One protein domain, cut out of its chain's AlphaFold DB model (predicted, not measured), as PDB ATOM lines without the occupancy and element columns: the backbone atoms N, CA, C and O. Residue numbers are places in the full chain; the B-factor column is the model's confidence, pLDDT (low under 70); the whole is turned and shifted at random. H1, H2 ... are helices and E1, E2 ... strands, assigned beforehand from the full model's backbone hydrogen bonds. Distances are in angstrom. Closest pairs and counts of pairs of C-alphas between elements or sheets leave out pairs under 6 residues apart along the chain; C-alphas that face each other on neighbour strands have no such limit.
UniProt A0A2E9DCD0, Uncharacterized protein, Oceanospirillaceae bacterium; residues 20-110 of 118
ATOM      1  N   ASP A  20       8.000  -7.146  42.317       78.00
ATOM      2  CA  ASP A  20       9.321  -7.773  42.219       78.00
ATOM      3  C   ASP A  20      10.415  -6.770  41.812       78.00
ATOM      4  O   ASP A  20      11.508  -6.762  42.380       78.00
ATOM      5  N   GLU A  21      10.133  -5.878  40.858       73.62
ATOM      6  CA  GLU A  21      11.066  -4.817  40.455       73.62
ATOM      7  C   GLU A  21      11.270  -3.782  41.572       73.62
ATOM      8  O   GLU A  21      12.377  -3.280  41.776       73.62
ATOM      9  N   LEU A  22      10.222  -3.488  42.344       79.62
ATOM     10  CA  LEU A  22      10.292  -2.624  43.522       79.62
ATOM     11  C   LEU A  22      11.196  -3.214  44.608       79.62
ATOM     12  O   LEU A  22      11.998  -2.487  45.201       79.62
ATOM     13  N   ASP A  23      11.105  -4.520  44.843       78.81
ATOM     14  CA  ASP A  23      11.959  -5.215  45.803       78.81
ATOM     15  C   ASP A  23      13.417  -5.276  45.333       78.81
ATOM     16  O   ASP A  23      14.326  -5.078  46.141       78.81
ATOM     17  N   GLN A  24      13.664  -5.412  44.026       77.62
ATOM     18  CA  GLN A  24      15.012  -5.298  43.456       77.62
ATOM     19  C   GLN A  24      15.599  -3.891  43.636       77.62
ATOM     20  O   GLN A  24      16.750  -3.747  44.055       77.62
ATOM     21  N   VAL A  25      14.811  -2.839  43.388       80.38
ATOM     22  CA  VAL A  25      15.244  -1.446  43.598       80.38
ATOM     23  C   VAL A  25      15.515  -1.168  45.079       80.38
ATOM     24  O   VAL A  25      16.484  -0.483  45.415       80.38
ATOM     25  N   ARG A  26      14.702  -1.712  45.990       81.62
ATOM     26  CA  ARG A  26      14.942  -1.611  47.436       81.62
ATOM     27  C   ARG A  26      16.202  -2.354  47.855       81.62
ATOM     28  O   ARG A  26      17.006  -1.779  48.582       81.62
ATOM     29  N   ALA A  27      16.403  -3.579  47.375       80.81
ATOM     30  CA  ALA A  27      17.613  -4.350  47.639       80.81
ATOM     31  C   ALA A  27      18.860  -3.582  47.178       80.81
ATOM     32  O   ALA A  27      19.789  -3.406  47.961       80.81
ATOM     33  N   TRP A  28      18.833  -3.017  45.969       79.75
ATOM     34  CA  TRP A  28      19.900  -2.159  45.453       79.75
ATOM     35  C   TRP A  28      20.155  -0.931  46.336       79.75
ATOM     36  O   TRP A  28      21.294  -0.638  46.704       79.75
ATOM     37  N   ASN A  29      19.095  -0.212  46.712       81.56
ATOM     38  CA  ASN A  29      19.203   0.987  47.540       81.56
ATOM     39  C   ASN A  29      19.699   0.692  48.963       81.56
ATOM     40  O   ASN A  29      20.342   1.557  49.560       81.56
ATOM     41  N   ASN A  30      19.454  -0.516  49.467       87.25
ATOM     42  CA  ASN A  30      19.904  -0.967  50.780       87.25
ATOM     43  C   ASN A  30      21.351  -1.487  50.789       87.25
ATOM     44  O   ASN A  30      21.929  -1.588  51.867       87.25
ATOM     45  N   MET A  31      21.950  -1.779  49.629       85.69
ATOM     46  CA  MET A  31      23.374  -2.124  49.541       85.69
ATOM     47  C   MET A  31      24.259  -0.914  49.856       85.69
ATOM     48  O   MET A  31      23.986   0.211  49.412       85.69
ATOM     49  N   THR A  32      25.360  -1.167  50.558       90.12
ATOM     50  CA  THR A  32      26.471  -0.228  50.750       90.12
ATOM     51  C   THR A  32      27.209   0.039  49.432       90.12
ATOM     52  O   THR A  32      27.034  -0.661  48.434       90.12
ATOM     53  N   ALA A  33      28.036   1.089  49.393       84.19
ATOM     54  CA  ALA A  33      28.798   1.434  48.191       84.19
ATOM     55  C   ALA A  33      29.759   0.311  47.759       84.19
ATOM     56  O   ALA A  33      29.881   0.050  46.562       84.19
ATOM     57  N   ASP A  34      30.374  -0.373  48.726       84.44
ATOM     58  CA  ASP A  34      31.302  -1.477  48.474       84.44
ATOM     59  C   ASP A  34      30.564  -2.705  47.923       84.44
ATOM     60  O   ASP A  34      30.950  -3.234  46.883       84.44
ATOM     61  N   GLU A  35      29.429  -3.081  48.527       83.12
ATOM     62  CA  GLU A  35      28.581  -4.183  48.042       83.12
ATOM     63  C   GLU A  35      28.062  -3.931  46.619       83.12
ATOM     64  O   GLU A  35      28.031  -4.842  45.790       83.12
ATOM     65  N   ARG A  36      27.700  -2.682  46.288       83.69
ATOM     66  CA  ARG A  36      27.320  -2.319  44.912       83.69
ATOM     67  C   ARG A  36      28.496  -2.425  43.949       83.69
ATOM     68  O   ARG A  36      28.311  -2.872  42.819       83.69
ATOM     69  N   GLY A  37      29.686  -1.998  44.371       80.62
ATOM     70  CA  GLY A  37      30.903  -2.100  43.567       80.62
ATOM     71  C   GLY A  37      31.242  -3.552  43.238       80.62
ATOM     72  O   GLY A  37      31.491  -3.883  42.079       80.62
ATOM     73  N   GLU A  38      31.168  -4.425  44.238       84.44
ATOM     74  CA  GLU A  38      31.408  -5.858  44.093       84.44
ATOM     75  C   GLU A  38      30.338  -6.532  43.219       84.44
ATOM     76  O   GLU A  38      30.671  -7.256  42.278       84.44
ATOM     77  N   TYR A  39      29.059  -6.212  43.430       82.06
ATOM     78  CA  TYR A  39      27.969  -6.693  42.579       82.06
ATOM     79  C   TYR A  39      28.170  -6.308  41.105       82.06
ATOM     80  O   TYR A  39      28.072  -7.157  40.217       82.06
ATOM     81  N   LEU A  40      28.492  -5.040  40.827       82.75
ATOM     82  CA  LEU A  40      28.753  -4.566  39.464       82.75
ATOM     83  C   LEU A  40      29.991  -5.228  38.856       82.75
ATOM     84  O   LEU A  40      30.002  -5.535  37.661       82.75
ATOM     85  N   HIS A  41      31.023  -5.472  39.665       82.38
ATOM     86  CA  HIS A  41      32.222  -6.173  39.228       82.38
ATOM     87  C   HIS A  41      31.899  -7.602  38.780       82.38
ATOM     88  O   HIS A  41      32.237  -7.980  37.656       82.38
ATOM     89  N   TYR A  42      31.177  -8.367  39.602       81.88
ATOM     90  CA  TYR A  42      30.741  -9.721  39.254       81.88
ATOM     91  C   TYR A  42      29.792  -9.741  38.055       81.88
ATOM     92  O   TYR A  42      29.955 -10.571  37.160       81.88
ATOM     93  N   ALA A  43      28.844  -8.803  37.982       76.38
ATOM     94  CA  ALA A  43      27.950  -8.674  36.835       76.38
ATOM     95  C   ALA A  43      28.738  -8.436  35.536       76.38
ATOM     96  O   ALA A  43      28.456  -9.058  34.509       76.38
ATOM     97  N   LYS A  44      29.776  -7.590  35.582       75.56
ATOM     98  CA  LYS A  44      30.635  -7.333  34.423       75.56
ATOM     99  C   LYS A  44      31.501  -8.538  34.058       75.56
ATOM    100  O   LYS A  44      31.622  -8.840  32.873       75.56
ATOM    101  N   GLN A  45      32.077  -9.232  35.040       79.06
ATOM    102  CA  GLN A  45      32.822 -10.469  34.790       79.06
ATOM    103  C   GLN A  45      31.940 -11.516  34.109       79.06
ATOM    104  O   GLN A  45      32.337 -12.078  33.092       79.06
ATOM    105  N   ARG A  46      30.721 -11.727  34.618       77.12
ATOM    106  CA  ARG A  46      29.775 -12.687  34.048       77.12
ATOM    107  C   ARG A  46      29.372 -12.312  32.625       77.12
ATOM    108  O   ARG A  46      29.458 -13.154  31.745       77.12
ATOM    109  N   SER A  47      29.037 -11.043  32.388       72.81
ATOM    110  CA  SER A  47      28.738 -10.537  31.044       72.81
ATOM    111  C   SER A  47      29.908 -10.745  30.074       72.81
ATOM    112  O   SER A  47      29.694 -11.140  28.930       72.81
ATOM    113  N   ASN A  48      31.148 -10.527  30.520       70.75
ATOM    114  CA  ASN A  48      32.323 -10.779  29.688       70.75
ATOM    115  C   ASN A  48      32.490 -12.278  29.383       70.75
ATOM    116  O   ASN A  48      32.794 -12.624  28.245       70.75
ATOM    117  N   ILE A  49      32.283 -13.162  30.366       73.25
ATOM    118  CA  ILE A  49      32.350 -14.619  30.175       73.25
ATOM    119  C   ILE A  49      31.275 -15.079  29.191       73.25
ATOM    120  O   ILE A  49      31.594 -15.778  28.238       73.25
ATOM    121  N   GLU A  50      30.026 -14.652  29.383       73.25
ATOM    122  CA  GLU A  50      28.913 -14.960  28.479       73.25
ATOM    123  C   GLU A  50      29.229 -14.503  27.046       73.25
ATOM    124  O   GLU A  50      29.020 -15.258  26.101       73.25
ATOM    125  N   HIS A  51      29.817 -13.314  26.875       65.94
ATOM    126  CA  HIS A  51      30.233 -12.818  25.562       65.94
ATOM    127  C   HIS A  51      31.363 -13.654  24.938       65.94
ATOM    128  O   HIS A  51      31.350 -13.900  23.733       65.94
ATOM    129  N   ILE A  52      32.343 -14.095  25.734       70.81
ATOM    130  CA  ILE A  52      33.441 -14.955  25.263       70.81
ATOM    131  C   ILE A  52      32.902 -16.322  24.833       70.81
ATOM    132  O   ILE A  52      33.220 -16.778  23.740       70.81
ATOM    133  N   VAL A  53      32.064 -16.951  25.660       69.12
ATOM    134  CA  VAL A  53      31.466 -18.263  25.364       69.12
ATOM    135  C   VAL A  53      30.582 -18.179  24.124       69.12
ATOM    136  O   VAL A  53      30.752 -18.976  23.208       69.12
ATOM    137  N   ALA A  54      29.715 -17.166  24.040       65.19
ATOM    138  CA  ALA A  54      28.886 -16.942  22.863       65.19
ATOM    139  C   ALA A  54      29.730 -16.703  21.601       65.19
ATOM    140  O   ALA A  54      29.372 -17.182  20.532       65.19
ATOM    141  N   SER A  55      30.865 -16.003  21.716       63.84
ATOM    142  CA  SER A  55      31.789 -15.813  20.589       63.84
ATOM    143  C   SER A  55      32.419 -17.136  20.143       63.84
ATOM    144  O   SER A  55      32.505 -17.371  18.944       63.84
ATOM    145  N   ALA A  56      32.801 -18.009  21.079       64.94
ATOM    146  CA  ALA A  56      33.399 -19.311  20.782       64.94
ATOM    147  C   ALA A  56      32.404 -20.288  20.132       64.94
ATOM    148  O   ALA A  56      32.690 -20.834  19.072       64.94
ATOM    149  N   GLU A  57      31.207 -20.460  20.706       64.31
ATOM    150  CA  GLU A  57      30.155 -21.312  20.119       64.31
ATOM    151  C   GLU A  57      29.744 -20.820  18.727       64.31
ATOM    152  O   GLU A  57      29.446 -21.592  17.812       64.31
ATOM    153  N   PHE A  58      29.741 -19.502  18.555       59.91
ATOM    154  CA  PHE A  58      29.467 -18.890  17.276       59.91
ATOM    155  C   PHE A  58      30.590 -19.154  16.272       59.91
ATOM    156  O   PHE A  58      30.273 -19.589  15.165       59.91
ATOM    157  N   GLU A  59      31.862 -18.956  16.645       61.94
ATOM    158  CA  GLU A  59      33.046 -19.317  15.844       61.94
ATOM    159  C   GLU A  59      32.994 -20.782  15.392       61.94
ATOM    160  O   GLU A  59      33.155 -21.051  14.198       61.94
ATOM    161  N   ASP A  60      32.629 -21.696  16.290       63.72
ATOM    162  CA  ASP A  60      32.394 -23.107  15.975       63.72
ATOM    163  C   ASP A  60      31.273 -23.310  14.954       63.72
ATOM    164  O   ASP A  60      31.469 -24.037  13.983       63.72
ATOM    165  N   SER A  61      30.129 -22.629  15.082       64.44
ATOM    166  CA  SER A  61      29.011 -22.769  14.128       64.44
ATOM    167  C   SER A  61      29.358 -22.357  12.688       64.44
ATOM    168  O   SER A  61      28.742 -22.801  11.718       64.44
ATOM    169  N   ILE A  62      30.335 -21.466  12.531       59.19
ATOM    170  CA  ILE A  62      30.747 -20.938  11.227       59.19
ATOM    171  C   ILE A  62      31.763 -21.877  10.597       59.19
ATOM    172  O   ILE A  62      31.684 -22.169   9.403       59.19
ATOM    173  N   ASN A  63      32.696 -22.353  11.417       60.22
ATOM    174  CA  ASN A  63      33.734 -23.281  11.009       60.22
ATOM    175  C   ASN A  63      33.240 -24.719  10.881       60.22
ATOM    176  O   ASN A  63      33.875 -25.495  10.178       60.22
ATOM    177  N   SER A  64      32.101 -25.080  11.481       59.56
ATOM    178  CA  SER A  64      31.504 -26.417  11.346       59.56
ATOM    179  C   SER A  64      31.116 -26.751   9.906       59.56
ATOM    180  O   SER A  64      30.871 -27.911   9.578       59.56
ATOM    181  N   ASN A  65      31.047 -25.752   9.022       61.09
ATOM    182  CA  ASN A  65      30.871 -25.990   7.601       61.09
ATOM    183  C   ASN A  65      32.206 -26.398   6.982       61.09
ATOM    184  O   ASN A  65      33.021 -25.567   6.586       61.09
ATOM    185  N   VAL A  66      32.363 -27.711   6.818       64.44
ATOM    186  CA  VAL A  66      33.465 -28.353   6.087       64.44
ATOM    187  C   VAL A  66      33.655 -27.753   4.689       64.44
ATOM    188  O   VAL A  66      34.753 -27.817   4.157       64.44
ATOM    189  N   VAL A  67      32.630 -27.133   4.089       76.31
ATOM    190  CA  VAL A  67      32.716 -26.465   2.785       76.31
ATOM    191  C   VAL A  67      32.440 -24.965   2.916       76.31
ATOM    192  O   VAL A  67      31.324 -24.553   3.225       76.31
ATOM    193  N   GLN A  68      33.436 -24.144   2.595       79.94
ATOM    194  CA  GLN A  68      33.336 -22.689   2.495       79.94
ATOM    195  C   GLN A  68      33.132 -22.289   1.028       79.94
ATOM    196  O   GLN A  68      33.973 -22.581   0.177       79.94
ATOM    197  N   ARG A  69      32.033 -21.597   0.702       86.44
ATOM    198  CA  ARG A  69      31.855 -20.974  -0.625       86.44
ATOM    199  C   ARG A  69      32.625 -19.661  -0.659       86.44
ATOM    200  O   ARG A  69      32.579 -18.915   0.308       86.44
ATOM    201  N   LEU A  70      33.319 -19.362  -1.749       88.56
ATOM    202  CA  LEU A  70      34.119 -18.146  -1.891       88.56
ATOM    203  C   LEU A  70      33.425 -17.157  -2.825       88.56
ATOM    204  O   LEU A  70      32.796 -17.555  -3.808       88.56
ATOM    205  N   ALA A  71      33.614 -15.861  -2.577       87.31
ATOM    206  CA  ALA A  71      33.072 -14.796  -3.425       87.31
ATOM    207  C   ALA A  71      33.533 -14.899  -4.894       87.31
ATOM    208  O   ALA A  71      32.815 -14.494  -5.803       87.31
ATOM    209  N   GLY A  72      34.704 -15.498  -5.140       87.56
ATOM    210  CA  GLY A  72      35.223 -15.780  -6.484       87.56
ATOM    211  C   GLY A  72      34.550 -16.952  -7.214       87.56
ATOM    212  O   GLY A  72      35.013 -17.334  -8.284       87.56
ATOM    213  N   GLY A  73      33.506 -17.562  -6.642       84.50
ATOM    214  CA  GLY A  73      32.791 -18.705  -7.223       84.50
ATOM    215  C   GLY A  73      33.430 -20.071  -6.947       84.50
ATOM    216  O   GLY A  73      32.887 -21.094  -7.356       84.50
ATOM    217  N   GLY A  74      34.563 -20.100  -6.240       85.31
ATOM    218  CA  GLY A  74      35.195 -21.330  -5.769       85.31
ATOM    219  C   GLY A  74      34.548 -21.882  -4.499       85.31
ATOM    220  O   GLY A  74      33.762 -21.209  -3.831       85.31
ATOM    221  N   ALA A  75      34.925 -23.103  -4.141       84.31
ATOM    222  CA  ALA A  75      34.652 -23.675  -2.832       84.31
ATOM    223  C   ALA A  75      35.960 -24.198  -2.238       84.31
ATOM    224  O   ALA A  75      36.787 -24.766  -2.951       84.31
ATOM    225  N   GLN A  76      36.143 -23.993  -0.942       78.12
ATOM    226  CA  GLN A  76      37.217 -24.588  -0.165       78.12
ATOM    227  C   GLN A  76      36.616 -25.639   0.759       78.12
ATOM    228  O   GLN A  76      35.563 -25.412   1.349       78.12
ATOM    229  N   VAL A  77      37.286 -26.783   0.874       75.62
ATOM    230  CA  VAL A  77      36.897 -27.851   1.792       75.62
ATOM    231  C   VAL A  77      37.935 -27.928   2.907       75.62
ATOM    232  O   VAL A  77      39.109 -28.163   2.628       75.62
ATOM    233  N   GLY A  78      37.504 -27.690   4.144       69.19
ATOM    234  CA  GLY A  78      38.354 -27.567   5.326       69.19
ATOM    235  C   GLY A  78      39.323 -26.386   5.277       69.19
ATOM    236  O   GLY A  78      39.306 -25.569   4.356       69.19
ATOM    237  N   GLY A  79      40.187 -26.284   6.283       73.62
ATOM    238  CA  GLY A  79      41.162 -25.201   6.396       73.62
ATOM    239  C   GLY A  79      40.596 -23.931   7.033       73.62
ATOM    240  O   GLY A  79      39.392 -23.775   7.228       73.62
ATOM    241  N   ALA A  80      41.498 -23.006   7.352       79.62
ATOM    242  CA  ALA A  80      41.191 -21.726   7.982       79.62
ATOM    243  C   ALA A  80      40.111 -20.914   7.247       79.62
ATOM    244  O   ALA A  80      40.099 -20.855   6.013       79.62
ATOM    245  N   LEU A  81      39.247 -20.239   8.018       81.50
ATOM    246  CA  LEU A  81      38.247 -19.297   7.512       81.50
ATOM    247  C   LEU A  81      38.906 -18.167   6.727       81.50
ATOM    248  O   LEU A  81      39.692 -17.380   7.262       81.50
ATOM    249  N   ARG A  82      38.571 -18.066   5.442       86.25
ATOM    250  CA  ARG A  82      39.128 -17.030   4.573       86.25
ATOM    251  C   ARG A  82      38.311 -15.742   4.614       86.25
ATOM    252  O   ARG A  82      37.091 -15.794   4.748       86.25
ATOM    253  N   PRO A  83      38.942 -14.573   4.407       88.75
ATOM    254  CA  PRO A  83      38.223 -13.299   4.355       88.75
ATOM    255  C   PRO A  83      37.208 -13.220   3.199       88.75
ATOM    256  O   PRO A  83      36.214 -12.504   3.307       88.75
ATOM    257  N   ASP A  84      37.428 -13.965   2.110       89.94
ATOM    258  CA  ASP A  84      36.537 -14.066   0.945       89.94
ATOM    259  C   ASP A  84      35.478 -15.178   1.063       89.94
ATOM    260  O   ASP A  84      34.715 -15.388   0.115       89.94
ATOM    261  N   ALA A  85      35.406 -15.874   2.204       87.38
ATOM    262  CA  ALA A  85      34.363 -16.856   2.471       87.38
ATOM    263  C   ALA A  85      32.991 -16.174   2.566       87.38
ATOM    264  O   ALA A  85      32.828 -15.180   3.272       87.38
ATOM    265  N   LEU A  86      32.013 -16.713   1.843       87.38
ATOM    266  CA  LEU A  86      30.624 -16.278   1.841       87.38
ATOM    267  C   LEU A  86      29.892 -16.883   3.031       87.38
ATOM    268  O   LEU A  86      29.926 -18.092   3.262       87.38
ATOM    269  N   LEU A  87      29.193 -16.017   3.750       82.06
ATOM    270  CA  LEU A  87      28.413 -16.330   4.930       82.06
ATOM    271  C   LEU A  87      27.015 -15.751   4.751       82.06
ATOM    272  O   LEU A  87      26.859 -14.638   4.249       82.06
ATOM    273  N   THR A  88      26.009 -16.472   5.232       82.12
ATOM    274  CA  THR A  88      24.650 -15.942   5.335       82.12
ATOM    275  C   THR A  88      24.406 -15.500   6.767       82.12
ATOM    276  O   THR A  88      24.346 -16.327   7.675       82.12
ATOM    277  N   ILE A  89      24.248 -14.195   6.977       76.56
ATOM    278  CA  ILE A  89      23.973 -13.607   8.290       76.56
ATOM    279  C   ILE A  89      22.624 -12.904   8.215       76.56
ATOM    280  O   ILE A  89      22.431 -12.018   7.387       76.56
ATOM    281  N   ASN A  90      21.678 -13.299   9.071       78.31
ATOM    282  CA  ASN A  90      20.320 -12.740   9.097       78.31
ATOM    283  C   ASN A  90      19.637 -12.727   7.711       78.31
ATOM    284  O   ASN A  90      18.897 -11.805   7.379       78.31
ATOM    285  N   GLY A  91      19.911 -13.745   6.885       76.56
ATOM    286  CA  GLY A  91      19.356 -13.874   5.533       76.56
ATOM    287  C   GLY A  91      20.086 -13.087   4.437       76.56
ATOM    288  O   GLY A  91      19.661 -13.147   3.287       76.56
ATOM    289  N   VAL A  92      21.180 -12.388   4.755       83.69
ATOM    290  CA  VAL A  92      22.005 -11.651   3.785       83.69
ATOM    291  C   VAL A  92      23.310 -12.405   3.535       83.69
ATOM    292  O   VAL A  92      24.026 -12.721   4.484       83.69
ATOM    293  N   GLU A  93      23.623 -12.685   2.266       87.25
ATOM    294  CA  GLU A  93      24.917 -13.251   1.860       87.25
ATOM    295  C   GLU A  93      25.965 -12.129   1.784       87.25
ATOM    296  O   GLU A  93      25.756 -11.112   1.120       87.25
ATOM    297  N   MET A  94      27.082 -12.298   2.487       91.19
ATOM    298  CA  MET A  94      28.211 -11.366   2.494       91.19
ATOM    299  C   MET A  94      29.520 -12.108   2.755       91.19
ATOM    300  O   MET A  94      29.513 -13.257   3.195       91.19
ATOM    301  N   THR A  95      30.656 -11.465   2.498       90.56
ATOM    302  CA  THR A  95      31.958 -12.051   2.829       90.56
ATOM    303  C   THR A  95      32.253 -11.961   4.327       90.56
ATOM    304  O   THR A  95      31.754 -11.072   5.024       90.56
ATOM    305  N   LEU A  96      33.113 -12.847   4.832       87.62
ATOM    306  CA  LEU A  96      33.617 -12.772   6.203       87.62
ATOM    307  C   LEU A  96      34.275 -11.415   6.480       87.62
ATOM    308  O   LEU A  96      34.020 -10.832   7.529       87.62
ATOM    309  N   GLN A  97      35.046 -10.882   5.526       90.75
ATOM    310  CA  GLN A  97      35.635  -9.548   5.653       90.75
ATOM    311  C   GLN A  97      34.563  -8.469   5.836       90.75
ATOM    312  O   GLN A  97      34.661  -7.668   6.758       90.75
ATOM    313  N   GLN A  98      33.501  -8.486   5.024       90.19
ATOM    314  CA  GLN A  98      32.404  -7.525   5.157       90.19
ATOM    315  C   GLN A  98      31.726  -7.626   6.521       90.19
ATOM    316  O   GLN A  98      31.401  -6.604   7.117       90.19
ATOM    317  N   ALA A  99      31.543  -8.842   7.032       86.62
ATOM    318  CA  ALA A  99      30.946  -9.066   8.338       86.62
ATOM    319  C   ALA A  99      31.836  -8.554   9.491       86.62
ATOM    320  O   ALA A  99      31.309  -8.085  10.503       86.62
ATOM    321  N   VAL A 100      33.166  -8.603   9.333       86.44
ATOM    322  CA  VAL A 100      34.128  -7.977  10.259       86.44
ATOM    323  C   VAL A 100      34.055  -6.454  10.175       86.44
ATOM    324  O   VAL A 100      33.951  -5.790  11.204       86.44
ATOM    325  N   ASP A 101      34.035  -5.898   8.963       90.50
ATOM    326  CA  ASP A 101      34.039  -4.448   8.736       90.50
ATOM    327  C   ASP A 101      32.809  -3.755   9.349       90.50
ATOM    328  O   ASP A 101      32.907  -2.642   9.863       90.50
ATOM    329  N   ILE A 102      31.650  -4.422   9.334       88.94
ATOM    330  CA  ILE A 102      30.401  -3.913   9.931       88.94
ATOM    331  C   ILE A 102      30.228  -4.295  11.410       88.94
ATOM    332  O   ILE A 102      29.175  -4.039  11.992       88.94
ATOM    333  N   GLY A 103      31.239  -4.920  12.021       81.81
ATOM    334  CA  GLY A 103      31.253  -5.259  13.444       81.81
ATOM    335  C   GLY A 103      30.336  -6.416  13.843       81.81
ATOM    336  O   GLY A 103      30.093  -6.616  15.029       81.81
ATOM    337  N   ILE A 104      29.826  -7.191  12.881       82.12
ATOM    338  CA  ILE A 104      29.078  -8.420  13.175       82.12
ATOM    339  C   ILE A 104      30.039  -9.553  13.562       82.12
ATOM    340  O   ILE A 104      29.662 -10.449  14.318       82.12
ATOM    341  N   ARG A 105      31.271  -9.537  13.038       73.62
ATOM    342  CA  ARG A 105      32.301 -10.553  13.290       73.62
ATOM    343  C   ARG A 105      33.560  -9.948  13.887       73.62
ATOM    344  O   ARG A 105      33.930  -8.818  13.587       73.62
ATOM    345  N   SER A 106      34.235 -10.741  14.714       81.06
ATOM    346  CA  SER A 106      35.569 -10.406  15.195       81.06
ATOM    347  C   SER A 106      36.591 -10.604  14.079       81.06
ATOM    348  O   SER A 106      36.507 -11.553  13.299       81.06
ATOM    349  N   SER A 107      37.617  -9.757  14.031       83.38
ATOM    350  CA  SER A 107      38.751  -9.966  13.126       83.38
ATOM    351  C   SER A 107      39.522 -11.255  13.437       83.38
ATOM    352  O   SER A 107      40.170 -11.794  12.545       83.38
ATOM    353  N   SER A 108      39.437 -11.771  14.674       80.81
ATOM    354  CA  SER A 108      40.042 -13.054  15.079       80.81
ATOM    355  C   SER A 108      39.427 -14.267  14.382       80.81
ATOM    356  O   SER A 108      40.039 -15.330  14.344       80.81
ATOM    357  N   SER A 109      38.230 -14.122  13.818       73.94
ATOM    358  CA  SER A 109      37.548 -15.208  13.117       73.94
ATOM    359  C   SER A 109      38.198 -15.518  11.759       73.94
ATOM    360  O   SER A 109      38.040 -16.620  11.241       73.94
ATOM    361  N   ILE A 110      38.946 -14.571  11.175       83.31
ATOM    362  CA  ILE A 110      39.715 -14.784   9.941       83.31
ATOM    363  C   ILE A 110      40.978 -15.582  10.265       83.31
ATOM    364  O   ILE A 110      41.733 -15.229  11.167       83.31
TER     365      ILE A 110
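What this domain is: This is residues 20 to 110 of the 118 residues of an uncharacterized protein of Oceanospirillaceae bacterium (UniProt A0A2E9DCD0). Two small strand hairpins, E3 with E4 and E1 with E2, make a head with the short helix H3 at one end of the long helix H2; at the other end H1 turns off H2 in a corner. H2 makes most of the length of this rod, and its residues 40 to 54 stand free. The printed part has 91 residues, with three named helices and four named strands in the order H1, H2, E1, E2, E3, E4, H3, in the mixed class of helices and strands; both two-stranded sheets are antiparallel. It is extended, with a radius of gyration of the C-alphas of 20.4 A and spans of 62 by 23 by 21 A.

Where its parts are: E3 is residues 86 to 89 and E4 residues 92 to 95, 10.0 A long. E1 is residues 67 to 69 and E2 residues 75 to 77. H3, residues 96 to 101, ends at C-alpha 101 (34.039, -4.448, 8.736). H2, residues 33 to 63, is 44.9 A long, from C-alpha 33 (28.798, 1.434, 48.191). H1, residues 20 to 30, is 15.2 A long, from C-alpha 20 (9.321, -7.773, 42.219).

How they stand to each other: In the hairpin E3 and E4, N 87 and O 94 are within hydrogen-bond range at 2.8 A. The closest C-alphas of E3 and H3 are those of Leu 86 and Leu 96, 6.3 A apart; those of E1 and E3 are Arg 69 and Leu 86, 5.4 A apart. In the hairpin E1 and E2, N 68 and O 76 are 2.8 A apart. H2 is apart from H3. H1 and H2 are close but not clearly touching, with closest C-alphas Trp 28 and Arg 36 at 7.4 A, and run opposite ways at a steep tilt of 53 degrees. In H1, H2 and H3 every O i to N i+4 pair is within hydrogen-bond range.

The domain as a whole: The two C-alphas farthest apart, of Asn 30 and Gly 74, are 62.0 A apart. The printed part has no cut and no long link. Mean pLDDT of the printed part is 78.8; residues 51, 53 to 66 and 78 are under 70.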